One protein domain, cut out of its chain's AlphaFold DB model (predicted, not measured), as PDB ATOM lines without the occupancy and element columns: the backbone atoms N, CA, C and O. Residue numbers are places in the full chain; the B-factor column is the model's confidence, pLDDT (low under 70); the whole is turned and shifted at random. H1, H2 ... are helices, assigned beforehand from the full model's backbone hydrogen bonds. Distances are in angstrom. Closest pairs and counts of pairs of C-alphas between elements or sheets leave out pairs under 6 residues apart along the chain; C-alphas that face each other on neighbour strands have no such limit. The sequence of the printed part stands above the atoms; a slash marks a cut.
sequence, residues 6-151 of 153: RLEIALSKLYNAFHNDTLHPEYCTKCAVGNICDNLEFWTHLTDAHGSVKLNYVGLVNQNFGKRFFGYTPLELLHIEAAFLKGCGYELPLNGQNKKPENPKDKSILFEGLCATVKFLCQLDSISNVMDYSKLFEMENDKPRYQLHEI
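AT A GLANCE: This is residues 6 to 151 of the 153 residues of an uncharacterized protein of Olleya aquimaris (UniProt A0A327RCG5). A body of helices is built round H5, with the long H6 along one side of it and H1 side by side with H6, while the short H2 fills the space between H1 and H5, and H3 and H4 cluster at the end of H5 where it begins. From the end of H6 a thin tail reaches away to H7 and H8, which make a small separate head. The printed part has 146 residues with eight named helices, H1 to H8 in order along the chain, and no named strand; the class is all helix, though under half of the residues are in named elements. The whole is compact, with a radius of gyration of the C-alphas of 16.7 A, and spans 55 by 37 by 27 A, the tail making much of the length.

HOW THE PARTS SIT: Begin with H1, residues 6 to 19, which touches H2, residues 32 to 36; their closest C-alphas, of Ala 10 and Ile 36, are 5.3 A apart. H3, residues 42 to 46, touches H4, residues 57 to 64, at the C-alphas of Leu 46 and Gly 59, 4.0 A apart. Next comes the hub, H5, residues 74 to 87, touching four helices. It touches H2 closest at Val 33 and Glu 81, C-alphas 5.8 A apart. With residues 74 to 78 alone it touches H3, closest at the C-alphas of Leu 46 and Pro 74, 6.7 A. With residues 74 to 75 alone it touches H4, closest at the C-alphas of Gln 63 and Pro 74, 5.6 A, at a steep tilt of 69 degrees, only just short of about perpendicular. H5 and H6, residues 107 to 124, form a helical hairpin, opposite ways at 35.0 degrees, only just a shallow tilt; the C-alphas of Gly 87 and Gly 113 come closest, 3.9 A. H6 touches H1, opposite ways at a shallow tilt of 0 degrees, closest at the C-alphas of Leu 7 and Leu 121, 6.8 A. H7, residues 134 to 137, and H8, residues 148 to 151, only just touch, with 3 pairs of C-alphas within 8 A, closest Leu 136 and Leu 148 at 6.6 A; both are apart from H1 to H6. Every O i to N i+4 pair is within hydrogen-bond range in H1, H2, H4, H5 and H6; H3 has 0 of 1, but 2 of 2 O i to N i+3 pairs, and H7 and H8 are too short for an i+4 pair.

IN THESE COORDINATES: Find C-alpha 6 at (-25.556, -15.609, -36.334); H1 runs 20.3 A from there. H5 is 20.3 A long, and H6 runs 25.5 A from C-alpha 107 at (-49.096, -10.406, -27.890). H8 ends at C-alpha 151, (-27.269, 5.735, -28.416).

THE WHOLE: The C-alphas of Tyr 57 and Asp 142 are the two farthest apart, 56.2 A. The printed part has no cut; H1 to H2 and H5 to H6 are long links. No printed residue is under 70 in pLDDT.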
ATOM      1  N   ARG A   6     -24.753 -14.680 -37.149       96.31
ATOM      2  CA  ARG A   6     -25.556 -15.609 -36.334       96.31
ATOM      3  C   ARG A   6     -26.678 -14.882 -35.582       96.31
ATOM      4  O   ARG A   6     -27.817 -15.342 -35.604       96.31
ATOM      5  N   LEU A   7     -26.344 -13.775 -34.917       97.00
ATOM      6  CA  LEU A   7     -27.292 -12.986 -34.138       97.00
ATOM      7  C   LEU A   7     -28.322 -12.330 -35.055       97.00
ATOM      8  O   LEU A   7     -29.514 -12.465 -34.813       97.00
ATOM      9  N   GLU A   8     -27.880 -11.690 -36.138       96.81
ATOM     10  CA  GLU A   8     -28.769 -11.047 -37.113       96.81
ATOM     11  C   GLU A   8     -29.808 -12.026 -37.685       96.81
ATOM     12  O   GLU A   8     -31.004 -11.730 -37.700       96.81
ATOM     13  N   ILE A   9     -29.374 -13.234 -38.066       97.50
ATOM     14  CA  ILE A   9     -30.265 -14.295 -38.558       97.50
ATOM     15  C   ILE A   9     -31.281 -14.705 -37.485       97.50
ATOM     16  O   ILE A   9     -32.469 -14.836 -37.784       97.50
ATOM     17  N   ALA A  10     -30.838 -14.904 -36.240       98.19
ATOM     18  CA  ALA A  10     -31.725 -15.284 -35.144       98.19
ATOM     19  C   ALA A  10     -32.775 -14.199 -34.856       98.19
ATOM     20  O   ALA A  10     -33.963 -14.509 -34.757       98.19
ATOM     21  N   LEU A  11     -32.361 -12.930 -34.785       97.94
ATOM     22  CA  LEU A  11     -33.263 -11.798 -34.562       97.94
ATOM     23  C   LEU A  11     -34.281 -11.656 -35.693       97.94
ATOM     24  O   LEU A  11     -35.470 -11.511 -35.422       97.94
ATOM     25  N   SER A  12     -33.838 -11.765 -36.947       98.00
ATOM     26  CA  SER A  12     -34.718 -11.705 -38.118       98.00
ATOM     27  C   SER A  12     -35.787 -12.805 -38.085       98.00
ATOM     28  O   SER A  12     -36.976 -12.533 -38.266       98.00
ATOM     29  N   LYS A  13     -35.400 -14.046 -37.765       98.50
ATOM     30  CA  LYS A  13     -36.334 -15.178 -37.632       98.50
ATOM     31  C   LYS A  13     -37.365 -14.956 -36.526       98.50
ATOM     32  O   LYS A  13     -38.553 -15.167 -36.755       98.50
ATOM     33  N   LEU A  14     -36.930 -14.504 -35.350       98.31
ATOM     34  CA  LEU A  14     -37.827 -14.232 -34.225       98.31
ATOM     35  C   LEU A  14     -38.784 -13.069 -34.513       98.31
ATOM     36  O   LEU A  14     -39.976 -13.175 -34.227       98.31
ATOM     37  N   TYR A  15     -38.281 -11.992 -35.119       97.69
ATOM     38  CA  TYR A  15     -39.086 -10.848 -35.542       97.69
ATOM     39  C   TYR A  15     -40.183 -11.280 -36.519       97.69
ATOM     40  O   TYR A  15     -41.364 -11.014 -36.296       97.69
ATOM     41  N   ASN A  16     -39.812 -12.032 -37.560       98.25
ATOM     42  CA  ASN A  16     -40.771 -12.563 -38.525       98.25
ATOM     43  C   ASN A  16     -41.801 -13.482 -37.858       98.25
ATOM     44  O   ASN A  16     -42.983 -13.405 -38.182       98.25
ATOM     45  N   ALA A  17     -41.386 -14.327 -36.914       98.19
ATOM     46  CA  ALA A  17     -42.301 -15.224 -36.216       98.19
ATOM     47  C   ALA A  17     -43.314 -14.479 -35.332       98.19
ATOM     48  O   ALA A  17     -44.495 -14.830 -35.299       98.19
ATOM     49  N   PHE A  18     -42.868 -13.431 -34.636       98.00
ATOM     50  CA  PHE A  18     -43.730 -12.590 -33.810       98.00
ATOM     51  C   PHE A  18     -44.751 -11.813 -34.654       98.00
ATOM     52  O   PHE A  18     -45.941 -11.801 -34.337       98.00
ATOM     53  N   HIS A  19     -44.313 -11.196 -35.755       97.69
ATOM     54  CA  HIS A  19     -45.196 -10.396 -36.609       97.69
ATOM     55  C   HIS A  19     -46.179 -11.229 -37.436       97.69
ATOM     56  O   HIS A  19     -47.271 -10.743 -37.722       97.69
ATOM     57  N   ASN A  20     -45.826 -12.471 -37.770       97.62
ATOM     58  CA  ASN A  20     -46.692 -13.389 -38.516       97.62
ATOM     59  C   ASN A  20     -47.561 -14.287 -37.616       97.62
ATOM     60  O   ASN A  20     -48.146 -15.250 -38.111       97.62
ATOM     61  N   ASP A  21     -47.631 -14.016 -36.307       96.62
ATOM     62  CA  ASP A  21     -48.420 -14.792 -35.336       96.62
ATOM     63  C   ASP A  21     -48.061 -16.293 -35.296       96.62
ATOM     64  O   ASP A  21     -48.893 -17.155 -34.991       96.62
ATOM     65  N   THR A  22     -46.801 -16.629 -35.597       97.00
ATOM     66  CA  THR A  22     -46.296 -18.010 -35.573       97.00
ATOM     67  C   THR A  22     -45.448 -18.329 -34.346       97.00
ATOM     68  O   THR A  22     -45.220 -19.510 -34.091       97.00
ATOM     69  N   LEU A  23     -45.019 -17.327 -33.569       98.00
ATOM     70  CA  LEU A  23     -44.283 -17.513 -32.314       98.00
ATOM     71  C   LEU A  23     -45.194 -18.072 -31.207       98.00
ATOM     72  O   LEU A  23     -46.270 -17.532 -30.952       98.00
ATOM     73  N   HIS A  24     -44.771 -19.149 -30.535       97.19
ATOM     74  CA  HIS A  24     -45.591 -19.824 -29.526       97.19
ATOM     75  C   HIS A  24     -44.781 -20.532 -28.420       97.19
ATOM     76  O   HIS A  24     -43.978 -21.404 -28.748       97.19
ATOM     77  N   PRO A  25     -45.043 -20.273 -27.122       95.12
ATOM     78  CA  PRO A  25     -44.316 -20.887 -26.003       95.12
ATOM     79  C   PRO A  25     -44.512 -22.400 -25.882       95.12
ATOM     80  O   PRO A  25     -43.563 -23.127 -25.644       95.12
ATOM     81  N   GLU A  26     -45.733 -22.896 -26.086       92.81
ATOM     82  CA  GLU A  26     -46.053 -24.316 -25.844       92.81
ATOM     83  C   GLU A  26     -45.844 -25.243 -27.069       92.81
ATOM     84  O   GLU A  26     -46.231 -26.408 -27.023       92.81
ATOM     85  N   TYR A  27     -45.259 -24.762 -28.176       94.44
ATOM     86  CA  TYR A  27     -44.982 -25.590 -29.366       94.44
ATOM     87  C   TYR A  27     -43.487 -25.559 -29.701       94.44
ATOM     88  O   TYR A  27     -42.978 -24.539 -30.158       94.44
ATOM     89  N   CYS A  28     -42.789 -26.690 -29.561       94.44
ATOM     90  CA  CYS A  28     -41.325 -26.788 -29.690       94.44
ATOM     91  C   CYS A  28     -40.755 -26.360 -31.056       94.44
ATOM     92  O   CYS A  28     -39.598 -25.956 -31.152       94.44
ATOM     93  N   THR A  29     -41.557 -26.437 -32.120       97.00
ATOM     94  CA  THR A  29     -41.191 -25.987 -33.476       97.00
ATOM     95  C   THR A  29     -41.464 -24.499 -33.703       97.00
ATOM     96  O   THR A  29     -40.984 -23.919 -34.674       97.00
ATOM     97  N   LYS A  30     -42.229 -23.863 -32.814       97.44
ATOM     98  CA  LYS A  30     -42.707 -22.477 -32.916       97.44
ATOM     99  C   LYS A  30     -42.265 -21.594 -31.751       97.44
ATOM    100  O   LYS A  30     -42.554 -20.400 -31.765       97.44
ATOM    101  N   CYS A  31     -41.574 -22.135 -30.756       96.88
ATOM    102  CA  CYS A  31     -40.955 -21.357 -29.692       96.88
ATOM    103  C   CYS A  31     -39.742 -20.571 -30.221       96.88
ATOM    104  O   CYS A  31     -39.439 -20.594 -31.422       96.88
ATOM    105  N   ALA A  32     -39.040 -19.862 -29.338       97.75
ATOM    106  CA  ALA A  32     -37.861 -19.099 -29.729       97.75
ATOM    107  C   ALA A  32     -36.795 -19.991 -30.384       97.75
ATOM    108  O   ALA A  32     -36.332 -19.693 -31.487       97.75
ATOM    109  N   VAL A  33     -36.448 -21.114 -29.745       98.12
ATOM    110  CA  VAL A  33     -35.443 -22.037 -30.289       98.12
ATOM    111  C   VAL A  33     -35.930 -22.690 -31.577       98.12
ATOM    112  O   VAL A  33     -35.177 -22.740 -32.547       98.12
ATOM    113  N   GLY A  34     -37.194 -23.119 -31.619       97.88
ATOM    114  CA  GLY A  34     -37.810 -23.684 -32.817       97.88
ATOM    115  C   GLY A  34     -37.662 -22.758 -34.023       97.88
ATOM    116  O   GLY A  34     -37.130 -23.174 -35.044       97.88
ATOM    117  N   ASN A  35     -38.028 -21.478 -33.895       98.38
ATOM    118  CA  ASN A  35     -37.880 -20.516 -34.993       98.38
ATOM    119  C   ASN A  35     -36.417 -20.276 -35.390       98.38
ATOM    120  O   ASN A  35     -36.113 -20.242 -36.580       98.38
ATOM    121  N   ILE A  36     -35.496 -20.144 -34.428       98.25
ATOM    122  CA  ILE A  36     -34.060 -19.977 -34.723       98.25
ATOM    123  C   ILE A  36     -33.526 -21.182 -35.516       98.25
ATOM    124  O   ILE A  36     -32.765 -21.008 -36.475       98.25
ATOM    125  N   CYS A  37     -33.969 -22.386 -35.156       97.69
ATOM    126  CA  CYS A  37     -33.554 -23.660 -35.735       97.69
ATOM    127  C   CYS A  37     -34.446 -24.149 -36.893       97.69
ATOM    128  O   CYS A  37     -34.614 -25.356 -37.049       97.69
ATOM    129  N   ASP A  38     -35.006 -23.243 -37.700       97.19
ATOM    130  CA  ASP A  38     -35.809 -23.569 -38.898       97.19
ATOM    131  C   ASP A  38     -37.002 -24.492 -38.612       97.19
ATOM    132  O   ASP A  38     -37.287 -25.448 -39.329       97.19
ATOM    133  N   ASN A  39     -37.698 -24.199 -37.518       97.69
ATOM    134  CA  ASN A  39     -38.860 -24.924 -37.020       97.69
ATOM    135  C   ASN A  39     -38.590 -26.405 -36.699       97.69
ATOM    136  O   ASN A  39     -39.523 -27.207 -36.645       97.69
ATOM    137  N   LEU A  40     -37.331 -26.771 -36.436       96.94
ATOM    138  CA  LEU A  40     -36.945 -28.106 -35.980       96.94
ATOM    139  C   LEU A  40     -37.019 -28.226 -34.451       96.94
ATOM    140  O   LEU A  40     -36.633 -27.318 -33.716       96.94
ATOM    141  N   GLU A  41     -37.428 -29.397 -33.959       95.38
ATOM    142  CA  GLU A  41     -37.575 -29.683 -32.522       95.38
ATOM    143  C   GLU A  41     -36.511 -30.635 -31.946       95.38
ATOM    144  O   GLU A  41     -36.639 -31.092 -30.812       95.38
ATOM    145  N   PHE A  42     -35.423 -30.917 -32.678       95.69
ATOM    146  CA  PHE A  42     -34.366 -31.844 -32.225       95.69
ATOM    147  C   PHE A  42     -33.763 -31.453 -30.865       95.69
ATOM    148  O   PHE A  42     -33.273 -32.307 -30.126       95.69
ATOM    149  N   TRP A  43     -33.767 -30.153 -30.550       96.12
ATOM    150  CA  TRP A  43     -33.189 -29.596 -29.331       96.12
ATOM    151  C   TRP A  43     -33.916 -30.091 -28.075       96.12
ATOM    152  O   TRP A  43     -33.310 -30.163 -27.008       96.12
ATOM    153  N   THR A  44     -35.179 -30.508 -28.209       96.12
ATOM    154  CA  THR A  44     -35.973 -31.081 -27.116       96.12
ATOM    155  C   THR A  44     -35.363 -32.377 -26.583       96.12
ATOM    156  O   THR A  44     -35.472 -32.654 -25.398       96.12
ATOM    157  N   HIS A  45     -34.635 -33.131 -27.415       96.62
ATOM    158  CA  HIS A  45     -33.954 -34.364 -27.012       96.62
ATOM    159  C   HIS A  45     -32.657 -34.126 -26.223       96.62
ATOM    160  O   HIS A  45     -32.043 -35.086 -25.757       96.62
ATOM    161  N   LEU A  46     -32.211 -32.872 -26.080       97.75
ATOM    162  CA  LEU A  46     -31.004 -32.512 -25.326       97.75
ATOM    163  C   LEU A  46     -31.266 -32.398 -23.818       97.75
ATOM    164  O   LEU A  46     -30.319 -32.273 -23.040       97.75
ATOM    165  N   THR A  47     -32.530 -32.429 -23.399       97.12
ATOM    166  CA  THR A  47     -32.959 -32.362 -22.002       97.12
ATOM    167  C   THR A  47     -34.123 -33.319 -21.754       97.12
ATOM    168  O   THR A  47     -34.791 -33.747 -22.689       97.12
ATOM    169  N   ASP A  48     -34.364 -33.666 -20.492       95.75
ATOM    170  CA  ASP A  48     -35.449 -34.583 -20.111       95.75
ATOM    171  C   ASP A  48     -36.758 -33.849 -19.781       95.75
ATOM    172  O   ASP A  48     -37.806 -34.477 -19.650       95.75
ATOM    173  N   ALA A  49     -36.715 -32.521 -19.632       93.25
ATOM    174  CA  ALA A  49     -37.880 -31.711 -19.290       93.25
ATOM    175  C   ALA A  49     -37.900 -30.400 -20.084       93.25
ATOM    176  O   ALA A  49     -36.895 -29.694 -20.170       93.25
ATOM    177  N   HIS A  50     -39.059 -30.044 -20.636       89.44
ATOM    178  CA  HIS A  50     -39.209 -28.820 -21.419       89.44
ATOM    179  C   HIS A  50     -38.945 -27.573 -20.554       89.44
ATOM    180  O   HIS A  50     -39.417 -27.466 -19.419       89.44
ATOM    181  N   GLY A  51     -38.149 -26.637 -21.075       91.19
ATOM    182  CA  GLY A  51     -37.690 -25.453 -20.341       91.19
ATOM    183  C   GLY A  51     -36.616 -25.721 -19.274       91.19
ATOM    184  O   GLY A  51     -36.212 -24.800 -18.565       91.19
ATOM    185  N   SER A  52     -36.123 -26.955 -19.139       95.19
ATOM    186  CA  SER A  52     -34.961 -27.249 -18.300       95.19
ATOM    187  C   SER A  52     -33.669 -26.770 -18.962       95.19
ATOM    188  O   SER A  52     -33.438 -26.989 -20.146       95.19
ATOM    189  N   VAL A  53     -32.779 -26.181 -18.162       96.75
ATOM    190  CA  VAL A  53     -31.404 -25.827 -18.566       96.75
ATOM    191  C   VAL A  53     -30.398 -26.956 -18.315       96.75
ATOM    192  O   VAL A  53     -29.200 -26.796 -18.541       96.75
ATOM    193  N   LYS A  54     -30.869 -28.106 -17.822       98.00
ATOM    194  CA  LYS A  54     -30.036 -29.276 -17.543       98.00
ATOM    195  C   LYS A  54     -29.989 -30.182 -18.768       98.00
ATOM    196  O   LYS A  54     -31.021 -30.693 -19.200       98.00
ATOM    197  N   LEU A  55     -28.785 -30.414 -19.283       98.25
ATOM    198  CA  LEU A  55     -28.553 -31.386 -20.347       98.25
ATOM    199  C   LEU A  55     -28.767 -32.814 -19.831       98.25
ATOM    200  O   LEU A  55     -28.335 -33.152 -18.726       98.25
ATOM    201  N   ASN A  56     -29.391 -33.652 -20.654       98.25
ATOM    202  CA  ASN A  56     -29.402 -35.099 -20.455       98.25
ATOM    203  C   ASN A  56     -28.133 -35.734 -21.049       98.25
ATOM    204  O   ASN A  56     -27.218 -35.033 -21.485       98.25
ATOM    205  N   TYR A  57     -28.059 -37.065 -21.087       98.06
ATOM    206  CA  TYR A  57     -26.885 -37.759 -21.626       98.06
ATOM    207  C   TYR A  57     -26.567 -37.362 -23.079       98.06
ATOM    208  O   TYR A  57     -25.424 -37.030 -23.394       98.06
ATOM    209  N   VAL A  58     -27.578 -37.328 -23.955       97.94
ATOM    210  CA  VAL A  58     -27.416 -36.929 -25.364       97.94
ATOM    211  C   VAL A  58     -26.942 -35.478 -25.455       97.94
ATOM    212  O   VAL A  58     -26.021 -35.172 -26.216       97.94
ATOM    213  N   GLY A  59     -27.524 -34.592 -24.647       98.19
ATOM    214  CA  GLY A  59     -27.112 -33.199 -24.532       98.19
ATOM    215  C   GLY A  59     -25.649 -33.046 -24.111       98.19
ATOM    216  O   GLY A  59     -24.895 -32.336 -24.775       98.19
ATOM    217  N   LEU A  60     -25.228 -33.756 -23.060       98.56
ATOM    218  CA  LEU A  60     -23.861 -33.730 -22.530       98.56
ATOM    219  C   LEU A  60     -22.836 -34.237 -23.541       98.56
ATOM    220  O   LEU A  60     -21.783 -33.623 -23.692       98.56
ATOM    221  N   VAL A  61     -23.141 -35.316 -24.267       98.25
ATOM    222  CA  VAL A  61     -22.258 -35.816 -25.329       98.25
ATOM    223  C   VAL A  61     -22.079 -34.744 -26.402       98.25
ATOM    224  O   VAL A  61     -20.955 -34.343 -26.681       98.25
ATOM    225  N   ASN A  62     -23.163 -34.202 -26.962       98.31
ATOM    226  CA  ASN A  62     -23.042 -33.170 -27.997       98.31
ATOM    227  C   ASN A  62     -22.319 -31.909 -27.475       98.31
ATOM    228  O   ASN A  62     -21.537 -31.310 -28.213       98.31
ATOM    229  N   GLN A  63     -22.535 -31.534 -26.209       98.31
ATOM    230  CA  GLN A  63     -21.888 -30.385 -25.572       98.31
ATOM    231  C   GLN A  63     -20.379 -30.594 -25.421       98.31
ATOM    232  O   GLN A  63     -19.598 -29.727 -25.809       98.31
ATOM    233  N   ASN A  64     -19.962 -31.746 -24.888       98.12
ATOM    234  CA  ASN A  64     -18.556 -32.050 -24.616       98.12
ATOM    235  C   ASN A  64     -17.741 -32.251 -25.898       98.12
ATOM    236  O   ASN A  64     -16.554 -31.947 -25.924       98.12
ATOM    237  N   PHE A  65     -18.382 -32.701 -26.978       97.94
ATOM    238  CA  PHE A  65     -17.773 -32.756 -28.309       97.94
ATOM    239  C   PHE A  65     -17.732 -31.390 -29.020       97.94
ATOM    240  O   PHE A  65     -17.288 -31.309 -30.163       97.94
ATOM    241  N   GLY A  66     -18.200 -30.313 -28.380       97.38
ATOM    242  CA  GLY A  66     -18.189 -28.968 -28.953       97.38
ATOM    243  C   GLY A  66     -19.137 -28.793 -30.140       97.38
ATOM    244  O   GLY A  66     -18.948 -27.882 -30.950       97.38
ATOM    245  N   LYS A  67     -20.154 -29.655 -30.276       97.88
ATOM    246  CA  LYS A  67     -21.107 -29.568 -31.381       97.88
ATOM    247  C   LYS A  67     -21.905 -28.272 -31.284       97.88
ATOM    248  O   LYS A  67     -22.343 -27.873 -30.205       97.88
ATOM    249  N   ARG A  68     -22.140 -27.647 -32.436       97.75
ATOM    250  CA  ARG A  68     -23.002 -26.474 -32.571       97.75
ATOM    251  C   ARG A  68     -24.131 -26.751 -33.553       97.75
ATOM    252  O   ARG A  68     -23.917 -27.365 -34.595       97.75
ATOM    253  N   PHE A  69     -25.316 -26.262 -33.230       97.44
ATOM    254  CA  PHE A  69     -26.503 -26.286 -34.072       97.44
ATOM    255  C   PHE A  69     -26.892 -24.843 -34.358       97.44
ATOM    256  O   PHE A  69     -27.085 -24.069 -33.424       97.44
ATOM    257  N   PHE A  70     -26.946 -24.453 -35.633       97.19
ATOM    258  CA  PHE A  70     -27.201 -23.056 -36.019       97.19
ATOM    259  C   PHE A  70     -26.247 -22.050 -35.339       97.19
ATOM    260  O   PHE A  70     -26.592 -20.898 -35.101       97.19
ATOM    261  N   GLY A  71     -25.032 -22.495 -34.998       97.00
ATOM    262  CA  GLY A  71     -24.037 -21.693 -34.282       97.00
ATOM    263  C   GLY A  71     -24.154 -21.706 -32.752       97.00
ATOM    264  O   GLY A  71     -23.310 -21.101 -32.092       97.00
ATOM    265  N   TYR A  72     -25.121 -22.419 -32.169       98.31
ATOM    266  CA  TYR A  72     -25.331 -22.517 -30.720       98.31
ATOM    267  C   TYR A  72     -24.955 -23.897 -30.172       98.31
ATOM    268  O   TYR A  72     -25.224 -24.923 -30.793       98.31
ATOM    269  N   THR A  73     -24.333 -23.939 -29.002       98.44
ATOM    270  CA  THR A  73     -24.106 -25.178 -28.247       98.44
ATOM    271  C   THR A  73     -25.427 -25.726 -27.689       98.44
ATOM    272  O   THR A  73     -26.382 -24.964 -27.521       98.44
ATOM    273  N   PRO A  74     -25.502 -27.027 -27.347       98.50
ATOM    274  CA  PRO A  74     -26.655 -27.596 -26.653       98.50
ATOM    275  C   PRO A  74     -27.108 -26.779 -25.442       98.50
ATOM    276  O   PRO A  74     -28.297 -26.508 -25.295       98.50
ATOM    277  N   LEU A  75     -26.168 -26.355 -24.594       98.38
ATOM    278  CA  LEU A  75     -26.492 -25.590 -23.396       98.38
ATOM    279  C   LEU A  75     -27.042 -24.198 -23.732       98.38
ATOM    280  O   LEU A  75     -27.992 -23.756 -23.092       98.38
ATOM    281  N   GLU A  76     -26.482 -23.525 -24.743       98.56
ATOM    282  CA  GLU A  76     -26.983 -22.229 -25.217       98.56
ATOM    283  C   GLU A  76     -28.430 -22.345 -25.712       98.56
ATOM    284  O   GLU A  76     -29.256 -21.528 -25.319       98.56
ATOM    285  N   LEU A  77     -28.768 -23.384 -26.490       98.56
ATOM    286  CA  LEU A  77     -30.146 -23.614 -26.950       98.56
ATOM    287  C   LEU A  77     -31.127 -23.749 -25.778       98.56
ATOM    288  O   LEU A  77     -32.164 -23.094 -25.770       98.56
ATOM    289  N   LEU A  78     -30.784 -24.541 -24.755       98.38
ATOM    290  CA  LEU A  78     -31.652 -24.694 -23.580       98.38
ATOM    291  C   LEU A  78     -31.843 -23.374 -22.817       98.38
ATOM    292  O   LEU A  78     -32.935 -23.098 -22.324       98.38
ATOM    293  N   HIS A  79     -30.806 -22.537 -22.736       98.56
ATOM    294  CA  HIS A  79     -30.914 -21.232 -22.082       98.56
ATOM    295  C   HIS A  79     -31.705 -20.212 -22.911       98.56
ATOM    296  O   HIS A  79     -32.430 -19.415 -22.320       98.56
ATOM    297  N   ILE A  80     -31.622 -20.258 -24.247       98.62
ATOM    298  CA  ILE A  80     -32.467 -19.444 -25.137       98.62
ATOM    299  C   ILE A  80     -33.943 -19.766 -24.884       98.62
ATOM    300  O   ILE A  80     -34.741 -18.850 -24.678       98.62
ATOM    301  N   GLU A  81     -34.296 -21.054 -24.835       98.12
ATOM    302  CA  GLU A  81     -35.673 -21.473 -24.551       98.12
ATOM    303  C   GLU A  81     -36.109 -21.054 -23.149       98.12
ATOM    304  O   GLU A  81     -37.178 -20.475 -22.963       98.12
ATOM    305  N   ALA A  82     -35.260 -21.290 -22.149       98.06
ATOM    306  CA  ALA A  82     -35.574 -20.918 -20.781       98.06
ATOM    307  C   ALA A  82     -35.763 -19.400 -20.621       98.06
ATOM    308  O   ALA A  82     -36.626 -18.975 -19.854       98.06
ATOM    309  N   ALA A  83     -34.991 -18.577 -21.337       98.44
ATOM    310  CA  ALA A  83     -35.164 -17.127 -21.353       98.44
ATOM    311  C   ALA A  83     -36.509 -16.728 -21.975       98.44
ATOM    312  O   ALA A  83     -37.221 -15.909 -21.394       98.44
ATOM    313  N   PHE A  84     -36.881 -17.348 -23.100       98.44
ATOM    314  CA  PHE A  84     -38.159 -17.106 -23.767       98.44
ATOM    315  C   PHE A  84     -39.352 -17.435 -22.864       98.44
ATOM    316  O   PHE A  84     -40.224 -16.594 -22.639       98.44
ATOM    317  N   LEU A  85     -39.365 -18.642 -22.293       97.56
ATOM    318  CA  LEU A  85     -40.457 -19.106 -21.440       97.56
ATOM    319  C   LEU A  85     -40.559 -18.285 -20.147       97.56
ATOM    320  O   LEU A  85     -41.661 -17.902 -19.757       97.56
ATOM    321  N   LYS A  86     -39.430 -17.950 -19.506       97.44
ATOM    322  CA  LYS A  86     -39.423 -17.064 -18.327       97.44
ATOM    323  C   LYS A  86     -39.960 -15.673 -18.659       97.44
ATOM    324  O   LYS A  86     -40.737 -15.139 -17.873       97.44
ATOM    325  N   GLY A  87     -39.582 -15.108 -19.809       97.25
ATOM    326  CA  GLY A  87     -40.118 -13.828 -20.282       97.25
ATOM    327  C   GLY A  87     -41.624 -13.888 -20.545       97.25
ATOM    328  O   GLY A  87     -42.346 -12.968 -20.182       97.25
ATOM    329  N   CYS A  88     -42.124 -15.022 -21.043       96.94
ATOM    330  CA  CYS A  88     -43.562 -15.277 -21.179       96.94
ATOM    331  C   CYS A  88     -44.281 -15.545 -19.835       96.94
ATOM    332  O   CYS A  88     -45.480 -15.821 -19.821       96.94
ATOM    333  N   GLY A  89     -43.576 -15.520 -18.699       96.38
ATOM    334  CA  GLY A  89     -44.158 -15.701 -17.367       96.38
ATOM    335  C   GLY A  89     -44.345 -17.153 -16.919       96.38
ATOM    336  O   GLY A  89     -45.078 -17.395 -15.957       96.38
ATOM    337  N   TYR A  90     -43.701 -18.117 -17.582       96.00
ATOM    338  CA  TYR A  90     -43.713 -19.516 -17.155       96.00
ATOM    339  C   TYR A  90     -42.732 -19.770 -16.014       96.00
ATOM    340  O   TYR A  90     -41.608 -19.260 -15.990       96.00
ATOM    341  N   GLU A  91     -43.133 -20.652 -15.108       94.75
ATOM    342  CA  GLU A  91     -42.248 -21.249 -14.118       94.75
ATOM    343  C   GLU A  91     -41.608 -22.533 -14.671       94.75
ATOM    344  O   GLU A  91     -42.289 -23.411 -15.204       94.75
ATOM    345  N   LEU A  92     -40.276 -22.622 -14.565       93.38
ATOM    346  CA  LEU A  92     -39.464 -23.651 -15.219       93.38
ATOM    347  C   LEU A  92     -38.796 -24.617 -14.227       93.38
ATOM    348  O   LEU A  92     -38.381 -24.179 -13.153       93.38
ATOM    349  N   PRO A  93     -38.573 -25.891 -14.616       90.75
ATOM    350  CA  PRO A  93     -39.010 -26.515 -15.873       90.75
ATOM    351  C   PRO A  93     -40.537 -26.641 -15.935       90.75
ATOM    352  O   PRO A  93     -41.198 -26.586 -14.900       90.75
ATOM    353  N   LEU A  94     -41.104 -26.793 -17.133       87.88
ATOM    354  CA  LEU A  94     -42.552 -26.940 -17.256       87.88
ATOM    355  C   LEU A  94     -43.000 -28.229 -16.568       87.88
ATOM    356  O   LEU A  94     -42.600 -29.333 -16.935       87.88
ATOM    357  N   ASN A  95     -43.868 -28.065 -15.583       82.56
ATOM    358  CA  ASN A  95     -44.634 -29.130 -14.967       82.56
ATOM    359  C   ASN A  95     -46.106 -28.736 -15.104       82.56
ATOM    360  O   ASN A  95     -46.431 -27.556 -14.998       82.56
ATOM    361  N   GLY A  96     -47.008 -29.689 -15.338       78.62
ATOM    362  CA  GLY A  96     -48.428 -29.408 -15.599       78.62
ATOM    363  C   GLY A  96     -49.167 -28.672 -14.470       78.62
ATOM    364  O   GLY A  96     -50.319 -28.294 -14.650       78.62
ATOM    365  N   GLN A  97     -48.515 -28.476 -13.322       82.31
ATOM    366  CA  GLN A  97     -49.026 -27.768 -12.145       82.31
ATOM    367  C   GLN A  97     -48.389 -26.384 -11.936       82.31
ATOM    368  O   GLN A  97     -48.851 -25.626 -11.089       82.31
ATOM    369  N   ASN A  98     -47.323 -26.063 -12.672       87.31
ATOM    370  CA  ASN A  98     -46.559 -24.836 -12.476       87.31
ATOM    371  C   ASN A  98     -47.297 -23.618 -13.027       87.31
ATOM    372  O   ASN A  98     -48.150 -23.723 -13.916       87.31
ATOM    373  N   LYS A  99     -46.917 -22.439 -12.526       88.94
ATOM    374  CA  LYS A  99     -47.466 -21.177 -13.009       88.94
ATOM    375  C   LYS A  99     -47.214 -21.025 -14.512       88.94
ATOM    376  O   LYS A  99     -46.077 -21.119 -14.981       88.94
ATOM    377  N   LYS A 100     -48.284 -20.729 -15.249       92.12
ATOM    378  CA  LYS A 100     -48.242 -20.380 -16.669       92.12
ATOM    379  C   LYS A 100     -49.239 -19.263 -16.987       92.12
ATOM    380  O   LYS A 100     -50.215 -19.113 -16.249       92.12
ATOM    381  N   PRO A 101     -49.008 -18.470 -18.046       92.06
ATOM    382  CA  PRO A 101     -49.976 -17.480 -18.500       92.06
ATOM    383  C   PRO A 101     -51.310 -18.130 -18.888       92.06
ATOM    384  O   PRO A 101     -51.337 -19.225 -19.449       92.06
ATOM    385  N   GLU A 102     -52.413 -17.426 -18.632       90.81
ATOM    386  CA  GLU A 102     -53.757 -17.876 -19.023       90.81
ATOM    387  C   GLU A 102     -53.915 -17.939 -20.547       90.81
ATOM    388  O   GLU A 102     -54.477 -18.897 -21.076       90.81
ATOM    389  N   ASN A 103     -53.371 -16.941 -21.257       93.44
ATOM    390  CA  ASN A 103     -53.316 -16.904 -22.715       93.44
ATOM    391  C   ASN A 103     -51.857 -16.876 -23.213       93.44
ATOM    392  O   ASN A 103     -51.280 -15.800 -23.376       93.44
ATOM    393  N   PRO A 104     -51.260 -18.042 -23.516       92.31
ATOM    394  CA  PRO A 104     -49.903 -18.160 -24.060       92.31
ATOM    395  C   PRO A 104     -49.634 -17.415 -25.373       92.31
ATOM    396  O   PRO A 104     -48.474 -17.229 -25.731       92.31
ATOM    397  N   LYS A 105     -50.685 -17.044 -26.119       93.75
ATOM    398  CA  LYS A 105     -50.599 -16.340 -27.409       93.75
ATOM    399  C   LYS A 105     -50.830 -14.837 -27.291       93.75
ATOM    400  O   LYS A 105     -50.873 -14.150 -28.309       93.75
ATOM    401  N   ASP A 106     -51.045 -14.331 -26.082       96.94
ATOM    402  CA  ASP A 106     -51.209 -12.902 -25.878       96.94
ATOM    403  C   ASP A 106     -49.978 -12.145 -26.401       96.94
ATOM    404  O   ASP A 106     -48.838 -12.485 -26.074       96.94
ATOM    405  N   LYS A 107     -50.199 -11.121 -27.236       96.12
ATOM    406  CA  LYS A 107     -49.096 -10.406 -27.890       96.12
ATOM    407  C   LYS A 107     -48.185  -9.692 -26.899       96.12
ATOM    408  O   LYS A 107     -46.995  -9.597 -27.177       96.12
ATOM    409  N   SER A 108     -48.707  -9.208 -25.770       96.69
ATOM    410  CA  SER A 108     -47.878  -8.563 -24.749       96.69
ATOM    411  C   SER A 108     -46.978  -9.583 -24.052       96.69
ATOM    412  O   SER A 108     -45.777  -9.359 -23.940       96.69
ATOM    413  N   ILE A 109     -47.511 -10.762 -23.718       97.00
ATOM    414  CA  ILE A 109     -46.734 -11.866 -23.135       97.00
ATOM    415  C   ILE A 109     -45.655 -12.354 -24.112       97.00
ATOM    416  O   ILE A 109     -44.498 -12.534 -23.727       97.00
ATOM    417  N   LEU A 110     -46.012 -12.545 -25.385       97.69
ATOM    418  CA  LEU A 110     -45.063 -12.940 -26.428       97.69
ATOM    419  C   LEU A 110     -43.972 -11.886 -26.641       97.69
ATOM    420  O   LEU A 110     -42.825 -12.248 -26.898       97.69
ATOM    421  N   PHE A 111     -44.320 -10.601 -26.537       97.44
ATOM    422  CA  PHE A 111     -43.370  -9.502 -26.653       97.44
ATOM    423  C   PHE A 111     -42.367  -9.505 -25.495       97.44
ATOM    424  O   PHE A 111     -41.167  -9.444 -25.745       97.44
ATOM    425  N   GLU A 112     -42.817  -9.692 -24.252       97.44
ATOM    426  CA  GLU A 112     -41.922  -9.846 -23.093       97.44
ATOM    427  C   GLU A 112     -41.000 -11.066 -23.237       97.44
ATOM    428  O   GLU A 112     -39.790 -10.986 -22.999       97.44
ATOM    429  N   GLY A 113     -41.547 -12.189 -23.718       97.88
ATOM    430  CA  GLY A 113     -40.773 -13.369 -24.102       97.88
ATOM    431  C   GLY A 113     -39.687 -13.044 -25.125       97.88
ATOM    432  O   GLY A 113     -38.518 -13.369 -24.920       97.88
ATOM    433  N   LEU A 114     -40.061 -12.364 -26.209       97.94
ATOM    434  CA  LEU A 114     -39.155 -11.944 -27.273       97.94
ATOM    435  C   LEU A 114     -38.053 -11.013 -26.744       97.94
ATOM    436  O   LEU A 114     -36.875 -11.238 -27.032       97.94
ATOM    437  N   CYS A 115     -38.400 -10.008 -25.937       97.56
ATOM    438  CA  CYS A 115     -37.443  -9.096 -25.313       97.56
ATOM    439  C   CYS A 115     -36.437  -9.842 -24.428       97.56
ATOM    440  O   CYS A 115     -35.231  -9.598 -24.527       97.56
ATOM    441  N   ALA A 116     -36.903 -10.792 -23.611       98.06
ATOM    442  CA  ALA A 116     -36.038 -11.624 -22.780       98.06
ATOM    443  C   ALA A 116     -35.085 -12.489 -23.621       98.06
ATOM    444  O   ALA A 116     -33.885 -12.549 -23.334       98.06
ATOM    445  N   THR A 117     -35.587 -13.113 -24.691       98.38
ATOM    446  CA  THR A 117     -34.777 -13.912 -25.619       98.38
ATOM    447  C   THR A 117     -33.706 -13.074 -26.301       98.38
ATOM    448  O   THR A 117     -32.540 -13.459 -26.307       98.38
ATOM    449  N   VAL A 118     -34.062 -11.917 -26.857       98.00
ATOM    450  CA  VAL A 118     -33.104 -11.060 -27.567       98.00
ATOM    451  C   VAL A 118     -32.049 -10.496 -26.628       98.00
ATOM    452  O   VAL A 118     -30.872 -10.491 -26.987       98.00
ATOM    453  N   LYS A 119     -32.428 -10.112 -25.404       97.50
ATOM    454  CA  LYS A 119     -31.464  -9.730 -24.370       97.50
ATOM    455  C   LYS A 119     -30.440 -10.842 -24.132       97.50
ATOM    456  O   LYS A 119     -29.245 -10.562 -24.098       97.50
ATOM    457  N   PHE A 120     -30.892 -12.092 -24.010       98.31
ATOM    458  CA  PHE A 120     -30.002 -13.240 -23.829       98.31
ATOM    459  C   PHE A 120     -29.122 -13.504 -25.062       98.31
ATOM    460  O   PHE A 120     -27.920 -13.717 -24.925       98.31
ATOM    461  N   LEU A 121     -29.682 -13.431 -26.273       98.19
ATOM    462  CA  LEU A 121     -28.920 -13.593 -27.515       98.19
ATOM    463  C   LEU A 121     -27.807 -12.543 -27.642       98.19
ATOM    464  O   LEU A 121     -26.681 -12.895 -27.974       98.19
ATOM    465  N   CYS A 122     -28.084 -11.280 -27.305       96.50
ATOM    466  CA  CYS A 122     -27.068 -10.225 -27.306       96.50
ATOM    467  C   CYS A 122     -25.949 -10.511 -26.286       96.50
ATOM    468  O   CYS A 122     -24.776 -10.301 -26.587       96.50
ATOM    469  N   GLN A 123     -26.286 -11.052 -25.107       96.81
ATOM    470  CA  GLN A 123     -25.298 -11.437 -24.090       96.81
ATOM    471  C   GLN A 123     -24.342 -12.532 -24.575       96.81
ATOM    472  O   GLN A 123     -23.154 -12.461 -24.266       96.81
ATOM    473  N   LEU A 124     -24.823 -13.509 -25.355       97.00
ATOM    474  CA  LEU A 124     -23.971 -14.565 -25.921       97.00
ATOM    475  C   LEU A 124     -22.866 -14.011 -26.830       97.00
ATOM    476  O   LEU A 124     -21.804 -14.618 -26.935       97.00
ATOM    477  N   ASP A 125     -23.116 -12.873 -27.475       94.19
ATOM    478  CA  ASP A 125     -22.177 -12.203 -28.376       94.19
ATOM    479  C   ASP A 125     -21.484 -10.990 -27.721       94.19
ATOM    480  O   ASP A 125     -20.728 -10.282 -28.383       94.19
ATOM    481  N   SER A 126     -21.698 -10.749 -26.419       94.12
ATOM    482  CA  SER A 126     -21.197  -9.567 -25.689       94.12
ATOM    483  C   SER A 126     -21.624  -8.223 -26.305       94.12
ATOM    484  O   SER A 126     -20.874  -7.247 -26.285       94.12
ATOM    485  N   ILE A 127     -22.845  -8.165 -26.843       92.44
ATOM    486  CA  ILE A 127     -23.449  -6.975 -27.459       92.44
ATOM    487  C   ILE A 127     -24.472  -6.377 -26.492       92.44
ATOM    488  O   ILE A 127     -25.155  -7.096 -25.758       92.44
ATOM    489  N   SER A 128     -24.591  -5.047 -26.468       90.94
ATOM    490  CA  SER A 128     -25.656  -4.380 -25.714       90.94
ATOM    491  C   SER A 128     -27.027  -4.810 -26.236       90.94
ATOM    492  O   SER A 128     -27.209  -4.980 -27.438       90.94
ATOM    493  N   ASN A 129     -28.007  -4.968 -25.345       91.31
ATOM    494  CA  ASN A 129     -29.355  -5.355 -25.754       91.31
ATOM    495  C   ASN A 129     -29.909  -4.353 -26.778       91.31
ATOM    496  O   ASN A 129     -30.141  -3.194 -26.449       91.31
ATOM    497  N   VAL A 130     -30.141  -4.818 -28.004       89.62
ATOM    498  CA  VAL A 130     -30.596  -3.980 -29.124       89.62
ATOM    499  C   VAL A 130     -32.013  -3.435 -28.938       89.62
ATOM    500  O   VAL A 130     -32.397  -2.500 -29.627       89.62
ATOM    501  N   MET A 131     -32.787  -4.001 -28.006       86.69
ATOM    502  CA  MET A 131     -34.112  -3.496 -27.635       86.69
ATOM    503  C   MET A 131     -34.106  -2.610 -26.382       86.69
ATOM    504  O   MET A 131     -35.162  -2.134 -25.968       86.69
ATOM    505  N   ASP A 132     -32.952  -2.389 -25.751       85.25
ATOM    506  CA  ASP A 132     -32.868  -1.571 -24.544       85.25
ATOM    507  C   ASP A 132     -32.705  -0.087 -24.882       85.25
ATOM    508  O   ASP A 132     -31.602   0.455 -24.954       85.25
ATOM    509  N   TYR A 133     -33.846   0.572 -25.062       83.50
ATOM    510  CA  TYR A 133     -33.935   2.017 -25.244       83.50
ATOM    511  C   TYR A 133     -34.146   2.776 -23.927       83.50
ATOM    512  O   TYR A 133     -34.339   3.990 -23.958       83.50
ATOM    513  N   SER A 134     -34.100   2.104 -22.769       84.69
ATOM    514  CA  SER A 134     -34.373   2.741 -21.468       84.69
ATOM    515  C   SER A 134     -33.433   3.912 -21.174       84.69
ATOM    516  O   SER A 134     -33.869   4.931 -20.642       84.69
ATOM    517  N   LYS A 135     -32.178   3.823 -21.632       81.94
ATOM    518  CA  LYS A 135     -31.173   4.889 -21.518       81.94
ATOM    519  C   LYS A 135     -31.618   6.216 -22.132       81.94
ATOM    520  O   LYS A 135     -31.241   7.261 -21.620       81.94
ATOM    521  N   LEU A 136     -32.444   6.207 -23.183       83.38
ATOM    522  CA  LEU A 136     -32.961   7.444 -23.789       83.38
ATOM    523  C   LEU A 136     -33.852   8.250 -22.838       83.38
ATOM    524  O   LEU A 136     -34.048   9.444 -23.046       83.38
ATOM    525  N   PHE A 137     -34.398   7.598 -21.816       85.94
ATOM    526  CA  PHE A 137     -35.336   8.188 -20.873       85.94
ATOM    527  C   PHE A 137     -34.713   8.414 -19.488       85.94
ATOM    528  O   PHE A 137     -35.417   8.819 -18.564       85.94
ATOM    529  N   GLU A 138     -33.407   8.176 -19.325       85.62
ATOM    530  CA  GLU A 138     -32.696   8.543 -18.100       85.62
ATOM    531  C   GLU A 138     -32.588  10.068 -17.983       85.62
ATOM    532  O   GLU A 138     -32.149  10.756 -18.908       85.62
ATOM    533  N   MET A 139     -32.968  10.593 -16.819       87.56
ATOM    534  CA  MET A 139     -32.988  12.024 -16.530       87.56
ATOM    535  C   MET A 139     -31.990  12.352 -15.419       87.56
ATOM    536  O   MET A 139     -31.947  11.673 -14.393       87.56
ATOM    537  N   GLU A 140     -31.224  13.424 -15.598       88.75
ATOM    538  CA  GLU A 140     -30.329  13.985 -14.588       88.75
ATOM    539  C   GLU A 140     -30.577  15.497 -14.490       88.75
ATOM    540  O   GLU A 140     -30.461  16.220 -15.479       88.75
ATOM    541  N   ASN A 141     -30.956  15.984 -13.302       87.88
ATOM    542  CA  ASN A 141     -31.326  17.390 -13.060       87.88
ATOM    543  C   ASN A 141     -32.393  17.927 -14.042       87.88
ATOM    544  O   ASN A 141     -32.203  18.980 -14.655       87.88
ATOM    545  N   ASP A 142     -33.485  17.175 -14.223       86.25
ATOM    546  CA  ASP A 142     -34.593  17.481 -15.148       86.25
ATOM    547  C   ASP A 142     -34.182  17.656 -16.620       86.25
ATOM    548  O   ASP A 142     -34.906  18.246 -17.425       86.25
ATOM    549  N   LYS A 143     -33.026  17.107 -17.005       86.31
ATOM    550  CA  LYS A 143     -32.552  17.074 -18.390       86.31
ATOM    551  C   LYS A 143     -32.276  15.638 -18.831       86.31
ATOM    552  O   LYS A 143     -31.831  14.836 -18.009       86.31
ATOM    553  N   PRO A 144     -32.521  15.304 -20.110       85.44
ATOM    554  CA  PRO A 144     -32.178  13.994 -20.643       85.44
ATOM    555  C   PRO A 144     -30.669  13.788 -20.544       85.44
ATOM    556  O   PRO A 144     -29.884  14.619 -21.010       85.44
ATOM    557  N   ARG A 145     -30.280  12.684 -19.909       87.62
ATOM    558  CA  ARG A 145     -28.884  12.329 -19.654       87.62
ATOM    559  C   ARG A 145     -28.139  11.946 -20.932       87.62
ATOM    560  O   ARG A 145     -26.938  12.175 -21.022       87.62
ATOM    561  N   TYR A 146     -28.859  11.391 -21.903       83.12
ATOM    562  CA  TYR A 146     -28.324  10.932 -23.181       83.12
ATOM    563  C   TYR A 146     -29.132  11.513 -24.340       83.12
ATOM    564  O   TYR A 146     -30.360  11.595 -24.278       83.12
ATOM    565  N   GLN A 147     -28.449  11.895 -25.416       81.56
ATOM    566  CA  GLN A 147     -29.094  12.313 -26.660       81.56
ATOM    567  C   GLN A 147     -29.338  11.112 -27.579       81.56
ATOM    568  O   GLN A 147     -28.586  10.139 -27.580       81.56
ATOM    569  N   LEU A 148     -30.363  11.199 -28.434       79.19
ATOM    570  CA  LEU A 148     -30.727  10.122 -29.367       79.19
ATOM    571  C   LEU A 148     -29.542   9.674 -30.245       79.19
ATOM    572  O   LEU A 148     -29.340   8.481 -30.466       79.19
ATOM    573  N   HIS A 149     -28.728  10.626 -30.706       78.69
ATOM    574  CA  HIS A 149     -27.565  10.338 -31.547       78.69
ATOM    575  C   HIS A 149     -26.419   9.640 -30.796       78.69
ATOM    576  O   HIS A 149     -25.537   9.090 -31.437       78.69
ATOM    577  N   GLU A 150     -26.383   9.677 -29.462       73.94
ATOM    578  CA  GLU A 150     -25.321   9.046 -28.656       73.94
ATOM    579  C   GLU A 150     -25.575   7.550 -28.451       73.94
ATOM    580  O   GLU A 150     -24.657   6.806 -28.127       73.94
ATOM    581  N   ILE A 151     -26.823   7.114 -28.645       70.44
ATOM    582  CA  ILE A 151     -27.269   5.735 -28.416       70.44
ATOM    583  C   ILE A 151     -27.406   4.952 -29.732       70.44
ATOM    584  O   ILE A 151     -27.278   3.731 -29.730       70.44
TER     585      ILE A 151